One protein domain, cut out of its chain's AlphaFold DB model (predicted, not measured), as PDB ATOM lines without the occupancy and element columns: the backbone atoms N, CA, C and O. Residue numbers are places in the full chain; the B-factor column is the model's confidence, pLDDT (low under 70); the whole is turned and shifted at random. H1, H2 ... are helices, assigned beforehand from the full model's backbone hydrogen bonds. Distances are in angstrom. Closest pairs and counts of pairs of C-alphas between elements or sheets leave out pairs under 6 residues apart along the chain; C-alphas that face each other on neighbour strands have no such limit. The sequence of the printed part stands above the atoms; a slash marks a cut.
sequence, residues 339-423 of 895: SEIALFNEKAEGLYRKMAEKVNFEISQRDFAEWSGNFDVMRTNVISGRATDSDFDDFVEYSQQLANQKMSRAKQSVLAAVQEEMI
ATOM      1  N   SER A 339      25.494 -38.428 -10.926       67.25
ATOM      2  CA  SER A 339      24.189 -38.765 -10.339       67.25
ATOM      3  C   SER A 339      23.722 -37.804  -9.237       67.25
ATOM      4  O   SER A 339      22.545 -37.446  -9.193       67.25
ATOM      5  N   GLU A 340      24.616 -37.373  -8.351       71.31
ATOM      6  CA  GLU A 340      24.289 -36.448  -7.258       71.31
ATOM      7  C   GLU A 340      24.139 -35.016  -7.775       71.31
ATOM      8  O   GLU A 340      23.220 -34.314  -7.360       71.31
ATOM      9  N   ILE A 341      24.946 -34.610  -8.761       75.00
ATOM     10  CA  ILE A 341      24.780 -33.347  -9.492       75.00
ATOM     11  C   ILE A 341      23.394 -33.291 -10.152       75.00
ATOM     12  O   ILE A 341      22.738 -32.250 -10.102       75.00
ATOM     13  N   ALA A 342      22.903 -34.386 -10.742       74.38
ATOM     14  CA  ALA A 342      21.556 -34.428 -11.312       74.38
ATOM     15  C   ALA A 342      20.463 -34.224 -10.240       74.38
ATOM     16  O   ALA A 342      19.590 -33.369 -10.409       74.38
ATOM     17  N   LEU A 343      20.553 -34.940  -9.113       77.94
ATOM     18  CA  LEU A 343      19.598 -34.838  -8.000       77.94
ATOM     19  C   LEU A 343      19.624 -33.448  -7.328       77.94
ATOM     20  O   LEU A 343      18.582 -32.875  -7.009       77.94
ATOM     21  N   PHE A 344      20.818 -32.874  -7.163       80.12
ATOM     22  CA  PHE A 344      21.029 -31.523  -6.647       80.12
ATOM     23  C   PHE A 344      20.411 -30.458  -7.563       80.12
ATOM     24  O   PHE A 344      19.748 -29.536  -7.091       80.12
ATOM     25  N   ASN A 345      20.563 -30.598  -8.883       82.25
ATOM     26  CA  ASN A 345      19.924 -29.689  -9.831       82.25
ATOM     27  C   ASN A 345      18.387 -29.770  -9.766       82.25
ATOM     28  O   ASN A 345      17.736 -28.729  -9.855       82.25
ATOM     29  N   GLU A 346      17.801 -30.948  -9.517       82.00
ATOM     30  CA  GLU A 346      16.357 -31.076  -9.271       82.00
ATOM     31  C   GLU A 346      15.924 -30.383  -7.962       82.00
ATOM     32  O   GLU A 346      14.960 -29.606  -7.983       82.00
ATOM     33  N   LYS A 347      16.664 -30.559  -6.846       80.00
ATOM     34  CA  LYS A 347      16.445 -29.778  -5.603       80.00
ATOM     35  C   LYS A 347      16.458 -28.269  -5.905       80.00
ATOM     36  O   LYS A 347      15.547 -27.539  -5.500       80.00
ATOM     37  N   ALA A 348      17.487 -27.805  -6.617       81.56
ATOM     38  CA  ALA A 348      17.748 -26.394  -6.878       81.56
ATOM     39  C   ALA A 348      16.693 -25.750  -7.790       81.56
ATOM     40  O   ALA A 348      16.188 -24.670  -7.482       81.56
ATOM     41  N   GLU A 349      16.279 -26.420  -8.864       83.62
ATOM     42  CA  GLU A 349      15.189 -25.942  -9.722       83.62
ATOM     43  C   GLU A 349      13.831 -25.988  -9.009       83.62
ATOM     44  O   GLU A 349      12.980 -25.124  -9.237       83.62
ATOM     45  N   GLY A 350      13.648 -26.930  -8.077       83.00
ATOM     46  CA  GLY A 350      12.524 -26.946  -7.144       83.00
ATOM     47  C   GLY A 350      12.488 -25.725  -6.218       83.00
ATOM     48  O   GLY A 350      11.415 -25.149  -6.018       83.00
ATOM     49  N   LEU A 351      13.634 -25.289  -5.680       83.31
ATOM     50  CA  LEU A 351      13.741 -24.055  -4.889       83.31
ATOM     51  C   LEU A 351      13.465 -22.817  -5.753       83.31
ATOM     52  O   LEU A 351      12.614 -22.000  -5.395       83.31
ATOM     53  N   TYR A 352      14.126 -22.705  -6.908       84.44
ATOM     54  CA  TYR A 352      13.960 -21.577  -7.828       84.44
ATOM     55  C   TYR A 352      12.498 -21.389  -8.246       84.44
ATOM     56  O   TYR A 352      11.984 -20.273  -8.206       84.44
ATOM     57  N   ARG A 353      11.789 -22.482  -8.561       83.06
ATOM     58  CA  ARG A 353      10.363 -22.448  -8.914       83.06
ATOM     59  C   ARG A 353       9.489 -21.937  -7.763       83.06
ATOM     60  O   ARG A 353       8.708 -21.013  -7.975       83.06
ATOM     61  N   LYS A 354       9.675 -22.458  -6.543       81.81
ATOM     62  CA  LYS A 354       8.951 -22.005  -5.334       81.81
ATOM     63  C   LYS A 354       9.172 -20.517  -5.041       81.81
ATOM     64  O   LYS A 354       8.246 -19.834  -4.616       81.81
ATOM     65  N   MET A 355      10.388 -20.016  -5.259       79.75
ATOM     66  CA  MET A 355      10.716 -18.601  -5.052       79.75
ATOM     67  C   MET A 355      10.139 -17.719  -6.166       79.75
ATOM     68  O   MET A 355       9.560 -16.675  -5.871       79.75
ATOM     69  N   ALA A 356      10.207 -18.163  -7.426       80.44
ATOM     70  CA  ALA A 356       9.639 -17.465  -8.581       80.44
ATOM     71  C   ALA A 356       8.104 -17.327  -8.500       80.44
ATOM     72  O   ALA A 356       7.560 -16.273  -8.826       80.44
ATOM     73  N   GLU A 357       7.401 -18.354  -8.008       81.12
ATOM     74  CA  GLU A 357       5.943 -18.331  -7.791       81.12
ATOM     75  C   GLU A 357       5.500 -17.300  -6.731       81.12
ATOM     76  O   GLU A 357       4.379 -16.793  -6.793       81.12
ATOM     77  N   LYS A 358       6.383 -16.938  -5.789       76.50
ATOM     78  CA  LYS A 358       6.122 -15.954  -4.722       76.50
ATOM     79  C   LYS A 358       6.422 -14.498  -5.111       76.50
ATOM     80  O   LYS A 358       6.085 -13.577  -4.355       76.50
ATOM     81  N   VAL A 359       7.033 -14.255  -6.273       75.75
ATOM     82  CA  VAL A 359       7.370 -12.900  -6.740       75.75
ATOM     83  C   VAL A 359       6.093 -12.104  -7.021       75.75
ATOM     84  O   VAL A 359       5.159 -12.594  -7.652       75.75
ATOM     85  N   ASN A 360       6.066 -10.843  -6.581       63.06
ATOM     86  CA  ASN A 360       4.915  -9.924  -6.595       63.06
ATOM     87  C   ASN A 360       3.802 -10.232  -5.571       63.06
ATOM     88  O   ASN A 360       2.894  -9.413  -5.428       63.06
ATOM     89  N   PHE A 361       3.874 -11.350  -4.838       67.94
ATOM     90  CA  PHE A 361       2.930 -11.683  -3.762       67.94
ATOM     91  C   PHE A 361       3.565 -11.512  -2.380       67.94
ATOM     92  O   PHE A 361       3.035 -10.789  -1.536       67.94
ATOM     93  N   GLU A 362       4.720 -12.144  -2.168       67.19
ATOM     94  CA  GLU A 362       5.429 -12.159  -0.882       67.19
ATOM     95  C   GLU A 362       6.830 -11.539  -0.999       67.19
ATOM     96  O   GLU A 362       7.251 -10.830  -0.089       67.19
ATOM     97  N   ILE A 363       7.499 -11.707  -2.148       75.25
ATOM     98  CA  ILE A 363       8.848 -11.184  -2.437       75.25
ATOM     99  C   ILE A 363       8.761 -10.101  -3.530       75.25
ATOM    100  O   ILE A 363       7.996 -10.249  -4.490       75.25
ATOM    101  N   SER A 364       9.532  -9.008  -3.427       76.88
ATOM    102  CA  SER A 364       9.583  -7.997  -4.498       76.88
ATOM    103  C   SER A 364      10.552  -8.386  -5.623       76.88
ATOM    104  O   SER A 364      11.471  -9.178  -5.434       76.88
ATOM    105  N   GLN A 365      10.372  -7.805  -6.813       72.50
ATOM    106  CA  GLN A 365      11.211  -8.112  -7.981       72.50
ATOM    107  C   GLN A 365      12.696  -7.761  -7.780       72.50
ATOM    108  O   GLN A 365      13.549  -8.403  -8.386       72.50
ATOM    109  N   ARG A 366      13.020  -6.772  -6.929       78.19
ATOM    110  CA  ARG A 366      14.414  -6.451  -6.575       78.19
ATOM    111  C   ARG A 366      15.010  -7.549  -5.704       78.19
ATOM    112  O   ARG A 366      16.055  -8.089  -6.043       78.19
ATOM    113  N   ASP A 367      14.318  -7.876  -4.619       77.06
ATOM    114  CA  ASP A 367      14.799  -8.816  -3.607       77.06
ATOM    115  C   ASP A 367      14.933 -10.229  -4.213       77.06
ATOM    116  O   ASP A 367      15.884 -10.944  -3.919       77.06
ATOM    117  N   PHE A 368      14.040 -10.596  -5.145       82.00
ATOM    118  CA  PHE A 368      14.162 -11.820  -5.942       82.00
ATOM    119  C   PHE A 368      15.348 -11.796  -6.918       82.00
ATOM    120  O   PHE A 368      16.011 -12.816  -7.072       82.00
ATOM    121  N   ALA A 369      15.647 -10.664  -7.567       81.12
ATOM    122  CA  ALA A 369      16.801 -10.563  -8.463       81.12
ATOM    123  C   ALA A 369      18.126 -10.716  -7.692       81.12
ATOM    124  O   ALA A 369      18.996 -11.484  -8.103       81.12
ATOM    125  N   GLU A 370      18.247 -10.050  -6.543       82.50
ATOM    126  CA  GLU A 370      19.399 -10.163  -5.640       82.50
ATOM    127  C   GLU A 370      19.537 -11.586  -5.071       82.50
ATOM    128  O   GLU A 370      20.610 -12.187  -5.146       82.50
ATOM    129  N   TRP A 371      18.428 -12.181  -4.616       86.56
ATOM    130  CA  TRP A 371      18.375 -13.588  -4.219       86.56
ATOM    131  C   TRP A 371      18.795 -14.538  -5.352       86.56
ATOM    132  O   TRP A 371      19.561 -15.464  -5.104       86.56
ATOM    133  N   SER A 372      18.356 -14.301  -6.595       83.94
ATOM    134  CA  SER A 372      18.672 -15.178  -7.731       83.94
ATOM    135  C   SER A 372      20.164 -15.192  -8.077       83.94
ATOM    136  O   SER A 372      20.711 -16.259  -8.339       83.94
ATOM    137  N   GLY A 373      20.853 -14.048  -7.972       81.62
ATOM    138  CA  GLY A 373      22.309 -13.991  -8.142       81.62
ATOM    139  C   GLY A 373      23.055 -14.762  -7.048       81.62
ATOM    140  O   GLY A 373      23.996 -15.498  -7.341       81.62
ATOM    141  N   ASN A 374      22.594 -14.665  -5.798       83.25
ATOM    142  CA  ASN A 374      23.152 -15.435  -4.683       83.25
ATOM    143  C   ASN A 374      22.871 -16.947  -4.822       83.25
ATOM    144  O   ASN A 374      23.741 -17.761  -4.517       83.25
ATOM    145  N   PHE A 375      21.695 -17.326  -5.332       86.44
ATOM    146  CA  PHE A 375      21.330 -18.711  -5.641       86.44
ATOM    147  C   PHE A 375      22.212 -19.312  -6.744       86.44
ATOM    148  O   PHE A 375      22.720 -20.416  -6.562       86.44
ATOM    149  N   ASP A 376      22.455 -18.598  -7.847       82.12
ATOM    150  CA  ASP A 376      23.320 -19.089  -8.931       82.12
ATOM    151  C   ASP A 376      24.783 -19.242  -8.469       82.12
ATOM    152  O   ASP A 376      25.450 -20.221  -8.826       82.12
ATOM    153  N   VAL A 377      25.275 -18.339  -7.610       82.88
ATOM    154  CA  VAL A 377      26.589 -18.479  -6.956       82.88
ATOM    155  C   VAL A 377      26.618 -19.698  -6.030       82.88
ATOM    156  O   VAL A 377      27.554 -20.494  -6.116       82.88
ATOM    157  N   MET A 378      25.595 -19.908  -5.194       80.50
ATOM    158  CA  MET A 378      25.530 -21.066  -4.294       80.50
ATOM    159  C   MET A 378      25.457 -22.391  -5.073       80.50
ATOM    160  O   MET A 378      26.246 -23.299  -4.815       80.50
ATOM    161  N   ARG A 379      24.596 -22.476  -6.099       79.88
ATOM    162  CA  ARG A 379      24.492 -23.622  -7.023       79.88
ATOM    163  C   ARG A 379      25.848 -23.942  -7.660       79.88
ATOM    164  O   ARG A 379      26.237 -25.105  -7.722       79.88
ATOM    165  N   THR A 380      26.585 -22.915  -8.086       78.69
ATOM    166  CA  THR A 380      27.925 -23.064  -8.678       78.69
ATOM    167  C   THR A 380      28.965 -23.528  -7.653       78.69
ATOM    168  O   THR A 380      29.805 -24.370  -7.974       78.69
ATOM    169  N   ASN A 381      28.915 -23.030  -6.415       77.50
ATOM    170  CA  ASN A 381      29.840 -23.429  -5.352       77.50
ATOM    171  C   ASN A 381      29.658 -24.900  -4.953       77.50
ATOM    172  O   ASN A 381      30.651 -25.617  -4.870       77.50
ATOM    173  N   VAL A 382      28.421 -25.375  -4.785       76.56
ATOM    174  CA  VAL A 382      28.152 -26.781  -4.430       76.56
ATOM    175  C   VAL A 382      28.567 -27.731  -5.560       76.56
ATOM    176  O   VAL A 382      29.308 -28.681  -5.325       76.56
ATOM    177  N   ILE A 383      28.203 -27.429  -6.814       75.06
ATOM    178  CA  ILE A 383      28.600 -28.241  -7.984       75.06
ATOM    179  C   ILE A 383      30.130 -28.270  -8.180       75.06
ATOM    180  O   ILE A 383      30.660 -29.231  -8.730       75.06
ATOM    181  N   SER A 384      30.859 -27.248  -7.714       68.31
ATOM    182  CA  SER A 384      32.329 -27.191  -7.782       68.31
ATOM    183  C   SER A 384      33.052 -27.665  -6.510       68.31
ATOM    184  O   SER A 384      34.257 -27.440  -6.396       68.31
ATOM    185  N   GLY A 385      32.353 -28.305  -5.562       64.38
ATOM    186  CA  GLY A 385      32.942 -28.834  -4.321       64.38
ATOM    187  C   GLY A 385      33.408 -27.760  -3.327       64.38
ATOM    188  O   GLY A 385      34.189 -28.040  -2.425       64.38
ATOM    189  N   ARG A 386      32.960 -26.509  -3.495       61.03
ATOM    190  CA  ARG A 386      33.327 -25.349  -2.654       61.03
ATOM    191  C   ARG A 386      32.338 -25.075  -1.518       61.03
ATOM    192  O   ARG A 386      32.585 -24.186  -0.710       61.03
ATOM    193  N   ALA A 387      31.222 -25.792  -1.504       69.38
ATOM    194  CA  ALA A 387      30.186 -25.776  -0.479       69.38
ATOM    195  C   ALA A 387      29.557 -27.176  -0.404       69.38
ATOM    196  O   ALA A 387      29.588 -27.923  -1.384       69.38
ATOM    197  N   THR A 388      29.006 -27.537   0.749       73.62
ATOM    198  CA  THR A 388      28.376 -28.839   1.002       73.62
ATOM    199  C   THR A 388      26.874 -28.818   0.691       73.62
ATOM    200  O   THR A 388      26.264 -27.757   0.559       73.62
ATOM    201  N   ASP A 389      26.239 -29.994   0.628       71.44
ATOM    202  CA  ASP A 389      24.770 -30.095   0.546       71.44
ATOM    203  C   ASP A 389      24.087 -29.527   1.817       71.44
ATOM    204  O   ASP A 389      22.958 -29.053   1.746       71.44
ATOM    205  N   SER A 390      24.800 -29.466   2.957       76.19
ATOM    206  CA  SER A 390      24.321 -28.803   4.183       76.19
ATOM    207  C   SER A 390      24.296 -27.278   4.046       76.19
ATOM    208  O   SER A 390      23.307 -26.661   4.424       76.19
ATOM    209  N   ASP A 391      25.331 -26.668   3.452       77.00
ATOM    210  CA  ASP A 391      25.346 -25.220   3.167       77.00
ATOM    211  C   ASP A 391      24.218 -24.833   2.190       77.00
ATOM    212  O   ASP A 391      23.696 -23.714   2.215       77.00
ATOM    213  N   PHE A 392      23.816 -25.770   1.322       80.00
ATOM    214  CA  PHE A 392      22.663 -25.599   0.446       80.00
ATOM    215  C   PHE A 392      21.328 -25.741   1.177       80.00
ATOM    216  O   PHE A 392      20.434 -24.931   0.935       80.00
ATOM    217  N   ASP A 393      21.170 -26.721   2.068       79.25
ATOM    218  CA  ASP A 393      19.945 -26.870   2.859       79.25
ATOM    219  C   ASP A 393      19.765 -25.682   3.845       79.25
ATOM    220  O   ASP A 393      18.651 -25.170   3.987       79.25
ATOM    221  N   ASP A 394      20.851 -25.117   4.389       82.88
ATOM    222  CA  ASP A 394      20.841 -23.838   5.127       82.88
ATOM    223  C   ASP A 394      20.407 -22.660   4.227       82.88
ATOM    224  O   ASP A 394      19.578 -21.827   4.613       82.88
ATOM    225  N   PHE A 395      20.898 -22.598   2.980       83.88
ATOM    226  CA  PHE A 395      20.441 -21.608   1.995       83.88
ATOM    227  C   PHE A 395      18.963 -21.806   1.608       83.88
ATOM    228  O   PHE A 395      18.244 -20.828   1.372       83.88
ATOM    229  N   VAL A 396      18.475 -23.049   1.564       82.38
ATOM    230  CA  VAL A 396      17.062 -23.402   1.357       82.38
ATOM    231  C   VAL A 396      16.203 -22.935   2.537       82.38
ATOM    232  O   VAL A 396      15.091 -22.449   2.302       82.38
ATOM    233  N   GLU A 397      16.682 -23.023   3.782       82.06
ATOM    234  CA  GLU A 397      15.964 -22.460   4.931       82.06
ATOM    235  C   GLU A 397      15.971 -20.927   4.896       82.06
ATOM    236  O   GLU A 397      14.899 -20.319   4.943       82.06
ATOM    237  N   TYR A 398      17.129 -20.286   4.699       82.44
ATOM    238  CA  TYR A 398      17.234 -18.828   4.545       82.44
ATOM    239  C   TYR A 398      16.297 -18.292   3.449       82.44
ATOM    240  O   TYR A 398      15.569 -17.318   3.656       82.44
ATOM    241  N   SER A 399      16.243 -18.972   2.300       81.38
ATOM    242  CA  SER A 399      15.336 -18.641   1.196       81.38
ATOM    243  C   SER A 399      13.864 -18.713   1.616       81.38
ATOM    244  O   SER A 399      13.073 -17.842   1.256       81.38
ATOM    245  N   GLN A 400      13.485 -19.709   2.424       77.56
ATOM    246  CA  GLN A 400      12.131 -19.825   2.971       77.56
ATOM    247  C   GLN A 400      11.837 -18.768   4.044       77.56
ATOM    248  O   GLN A 400      10.732 -18.229   4.070       77.56
ATOM    249  N   GLN A 401      12.804 -18.420   4.898       77.00
ATOM    250  CA  GLN A 401      12.655 -17.339   5.876       77.00
ATOM    251  C   GLN A 401      12.452 -15.982   5.178       77.00
ATOM    252  O   GLN A 401      11.513 -15.260   5.517       77.00
ATOM    253  N   LEU A 402      13.250 -15.680   4.145       74.75
ATOM    254  CA  LEU A 402      13.091 -14.507   3.274       74.75
ATOM    255  C   LEU A 402      11.706 -14.491   2.607       74.75
ATOM    256  O   LEU A 402      11.000 -13.487   2.654       74.75
ATOM    257  N   ALA A 403      11.276 -15.627   2.058       64.75
ATOM    258  CA  ALA A 403       9.966 -15.789   1.434       64.75
ATOM    259  C   ALA A 403       8.777 -15.637   2.400       64.75
ATOM    260  O   ALA A 403       7.672 -15.317   1.968       64.75
ATOM    261  N   ASN A 404       8.985 -15.882   3.695       65.56
ATOM    262  CA  ASN A 404       7.968 -15.751   4.740       65.56
ATOM    263  C   ASN A 404       8.012 -14.372   5.437       65.56
ATOM    264  O   ASN A 404       7.154 -14.069   6.276       65.56
ATOM    265  N   GLN A 405       8.979 -13.514   5.091       63.84
ATOM    266  CA  GLN A 405       9.155 -12.181   5.662       63.84
ATOM    267  C   GLN A 405       8.120 -11.202   5.078       63.84
ATOM    268  O   GLN A 405       8.361 -10.491   4.106       63.84
ATOM    269  N   LYS A 406       6.924 -11.189   5.681       53.22
ATOM    270  CA  LYS A 406       5.736 -10.467   5.188       53.22
ATOM    271  C   LYS A 406       6.028  -9.028   4.743       53.22
ATOM    272  O   LYS A 406       6.265  -8.145   5.571       53.22
ATOM    273  N   MET A 407       5.866  -8.785   3.439       52.34
ATOM    274  CA  MET A 407       5.741  -7.453   2.839       52.34
ATOM    275  C   MET A 407       4.849  -6.545   3.692       52.34
ATOM    276  O   MET A 407       3.722  -6.907   4.036       52.34
ATOM    277  N   SER A 408       5.351  -5.354   4.036       52.75
ATOM    278  CA  SER A 408       4.645  -4.463   4.958       52.75
ATOM    279  C   SER A 408       3.262  -4.079   4.423       52.75
ATOM    280  O   SER A 408       3.057  -3.911   3.218       52.75
ATOM    281  N   ARG A 409       2.299  -3.895   5.334       49.78
ATOM    282  CA  ARG A 409       0.888  -3.620   5.005       49.78
ATOM    283  C   ARG A 409       0.695  -2.416   4.063       49.78
ATOM    284  O   ARG A 409      -0.256  -2.408   3.291       49.78
ATOM    285  N   ALA A 410       1.619  -1.450   4.079       50.50
ATOM    286  CA  ALA A 410       1.645  -0.314   3.154       50.50
ATOM    287  C   ALA A 410       2.088  -0.683   1.720       50.50
ATOM    288  O   ALA A 410       1.570  -0.119   0.760       50.50
ATOM    289  N   LYS A 411       3.005  -1.649   1.546       54.38
ATOM    290  CA  LYS A 411       3.347  -2.199   0.219       54.38
ATOM    291  C   LYS A 411       2.212  -3.078  -0.325       54.38
ATOM    292  O   LYS A 411       1.907  -3.003  -1.512       54.38
ATOM    293  N   GLN A 412       1.550  -3.858   0.538       53.28
ATOM    294  CA  GLN A 412       0.404  -4.691   0.142       53.28
ATOM    295  C   GLN A 412      -0.778  -3.867  -0.390       53.28
ATOM    296  O   GLN A 412      -1.343  -4.234  -1.415       53.28
ATOM    297  N   SER A 413      -1.124  -2.730   0.230       53.66
ATOM    298  CA  SER A 413      -2.211  -1.870  -0.270       53.66
ATOM    299  C   SER A 413      -1.928  -1.260  -1.648       53.66
ATOM    300  O   SER A 413      -2.853  -1.097  -2.437       53.66
ATOM    301  N   VAL A 414      -0.663  -0.957  -1.965       57.03
ATOM    302  CA  VAL A 414      -0.276  -0.428  -3.287       57.03
ATOM    303  C   VAL A 414      -0.374  -1.514  -4.362       57.03
ATOM    304  O   VAL A 414      -0.920  -1.263  -5.433       57.03
ATOM    305  N   LEU A 415       0.085  -2.737  -4.073       53.41
ATOM    306  CA  LEU A 415      -0.056  -3.868  -5.000       53.41
ATOM    307  C   LEU A 415      -1.517  -4.293  -5.203       53.41
ATOM    308  O   LEU A 415      -1.883  -4.648  -6.319       53.41
ATOM    309  N   ALA A 416      -2.360  -4.214  -4.168       54.41
ATOM    310  CA  ALA A 416      -3.791  -4.495  -4.287       54.41
ATOM    311  C   ALA A 416      -4.496  -3.510  -5.239       54.41
ATOM    312  O   ALA A 416      -5.192  -3.950  -6.149       54.41
ATOM    313  N   ALA A 417      -4.241  -2.202  -5.100       53.91
ATOM    314  CA  ALA A 417      -4.810  -1.183  -5.987       53.91
ATOM    315  C   ALA A 417      -4.407  -1.395  -7.462       53.91
ATOM    316  O   ALA A 417      -5.251  -1.342  -8.353       53.91
ATOM    317  N   VAL A 418      -3.136  -1.729  -7.717       56.50
ATOM    318  CA  VAL A 418      -2.650  -2.060  -9.072       56.50
ATOM    319  C   VAL A 418      -3.295  -3.345  -9.613       56.50
ATOM    320  O   VAL A 418      -3.529  -3.454 -10.813       56.50
ATOM    321  N   GLN A 419      -3.627  -4.321  -8.760       52.97
ATOM    322  CA  GLN A 419      -4.332  -5.535  -9.190       52.97
ATOM    323  C   GLN A 419      -5.812  -5.291  -9.518       52.97
ATOM    324  O   GLN A 419      -6.323  -5.947 -10.427       52.97
ATOM    325  N   GLU A 420      -6.488  -4.349  -8.852       54.16
ATOM    326  CA  GLU A 420      -7.862  -3.958  -9.204       54.16
ATOM    327  C   GLU A 420      -7.921  -3.250 -10.572       54.16
ATOM    328  O   GLU A 420      -8.789  -3.580 -11.382       54.16
ATOM    329  N   GLU A 421      -6.948  -2.391 -10.911       51.66
ATOM    330  CA  GLU A 421      -6.846  -1.780 -12.254       51.66
ATOM    331  C   GLU A 421      -6.573  -2.795 -13.387       51.66
ATOM    332  O   GLU A 421      -6.864  -2.523 -14.555       51.66
ATOM    333  N   MET A 422      -6.046  -3.987 -13.078       46.62
ATOM    334  CA  MET A 422      -5.787  -5.038 -14.076       46.62
ATOM    335  C   MET A 422      -7.008  -5.925 -14.392       46.62
ATOM    336  O   MET A 422      -6.911  -6.814 -15.248       46.62
ATOM    337  N   ILE A 423      -8.162  -5.694 -13.755       49.97
ATOM    338  CA  ILE A 423      -9.416  -6.406 -14.036       49.97
ATOM    339  C   ILE A 423     -10.269  -5.579 -15.008       49.97
ATOM    340  O   ILE A 423     -10.771  -4.508 -14.677       49.97
TER     341      ILE A 423
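Overview. This is residues 339 to 423 of the 895 residues of an uncharacterized protein of Oscillospiraceae bacterium (UniProt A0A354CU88). Three long helices, H1, H2 and H3, lie side by side in an up-and-down bundle, their centres making a triangle, and a fourth, H4, is set crosswise beyond the end of the bundle where H1 and H3 finish, touching no helix. The printed part has 85 residues with four named helices, in the order H1, H2, H3, H4, and no named strand; the class is all helix. The whole is loose, with a radius of gyration of the C-alphas of 15.4 A, and spans 48 by 22 by 16 A, H4 adding to the length.

Along the chain. H1, residues 339 to 357, begins at C-alpha 339 (24.189, -38.765, -10.339) and is 27.5 A long from first to last C-alpha. H2, residues 365 to 383, measures 26.6 A. H3, residues 389 to 404, measures 22.5 A. H4, residues 409 to 421, measures 19.0 A and ends at C-alpha 421 (-6.846, -1.780, -12.254).

Arrangement. H1 and H2 form a helical hairpin and touch at a shallow tilt of 5 degrees, opposite ways; their closest C-alphas, of Ile 341 and Ile 383, are 6.6 A apart. H2 and H3, also a helical hairpin, touch at a shallow tilt of 9 degrees, opposite ways, through residues 378 to 382 and 389 to 392 alone; the closest C-alphas, of Val 382 and Asp 389, are 6.9 A apart. H1 and H3 only just touch, with 3 pairs of C-alphas within 8 A, through residues 351 to 355 and 396 to 403 alone; they run the same way at a shallow tilt of 8 degrees, and the closest C-alphas, of Leu 351 and Val 396, are 7.1 A apart. H4 is apart from H1, H2 and H3. In H1, H2 and H3 every O i to N i+4 pair is within hydrogen-bond range; in H4, 8 of 9 are.

Size, cuts and confidence. The C-alphas farthest apart, of Gly 385 and Ile 423, are 48.9 A from each other. The printed part has no cut, and no link is long. Residues 417 to 423, of which 417 to 421 belong to H4, stand free. Mean pLDDT of the printed part is 72.2, and residues 403 to 423 are among those under 70.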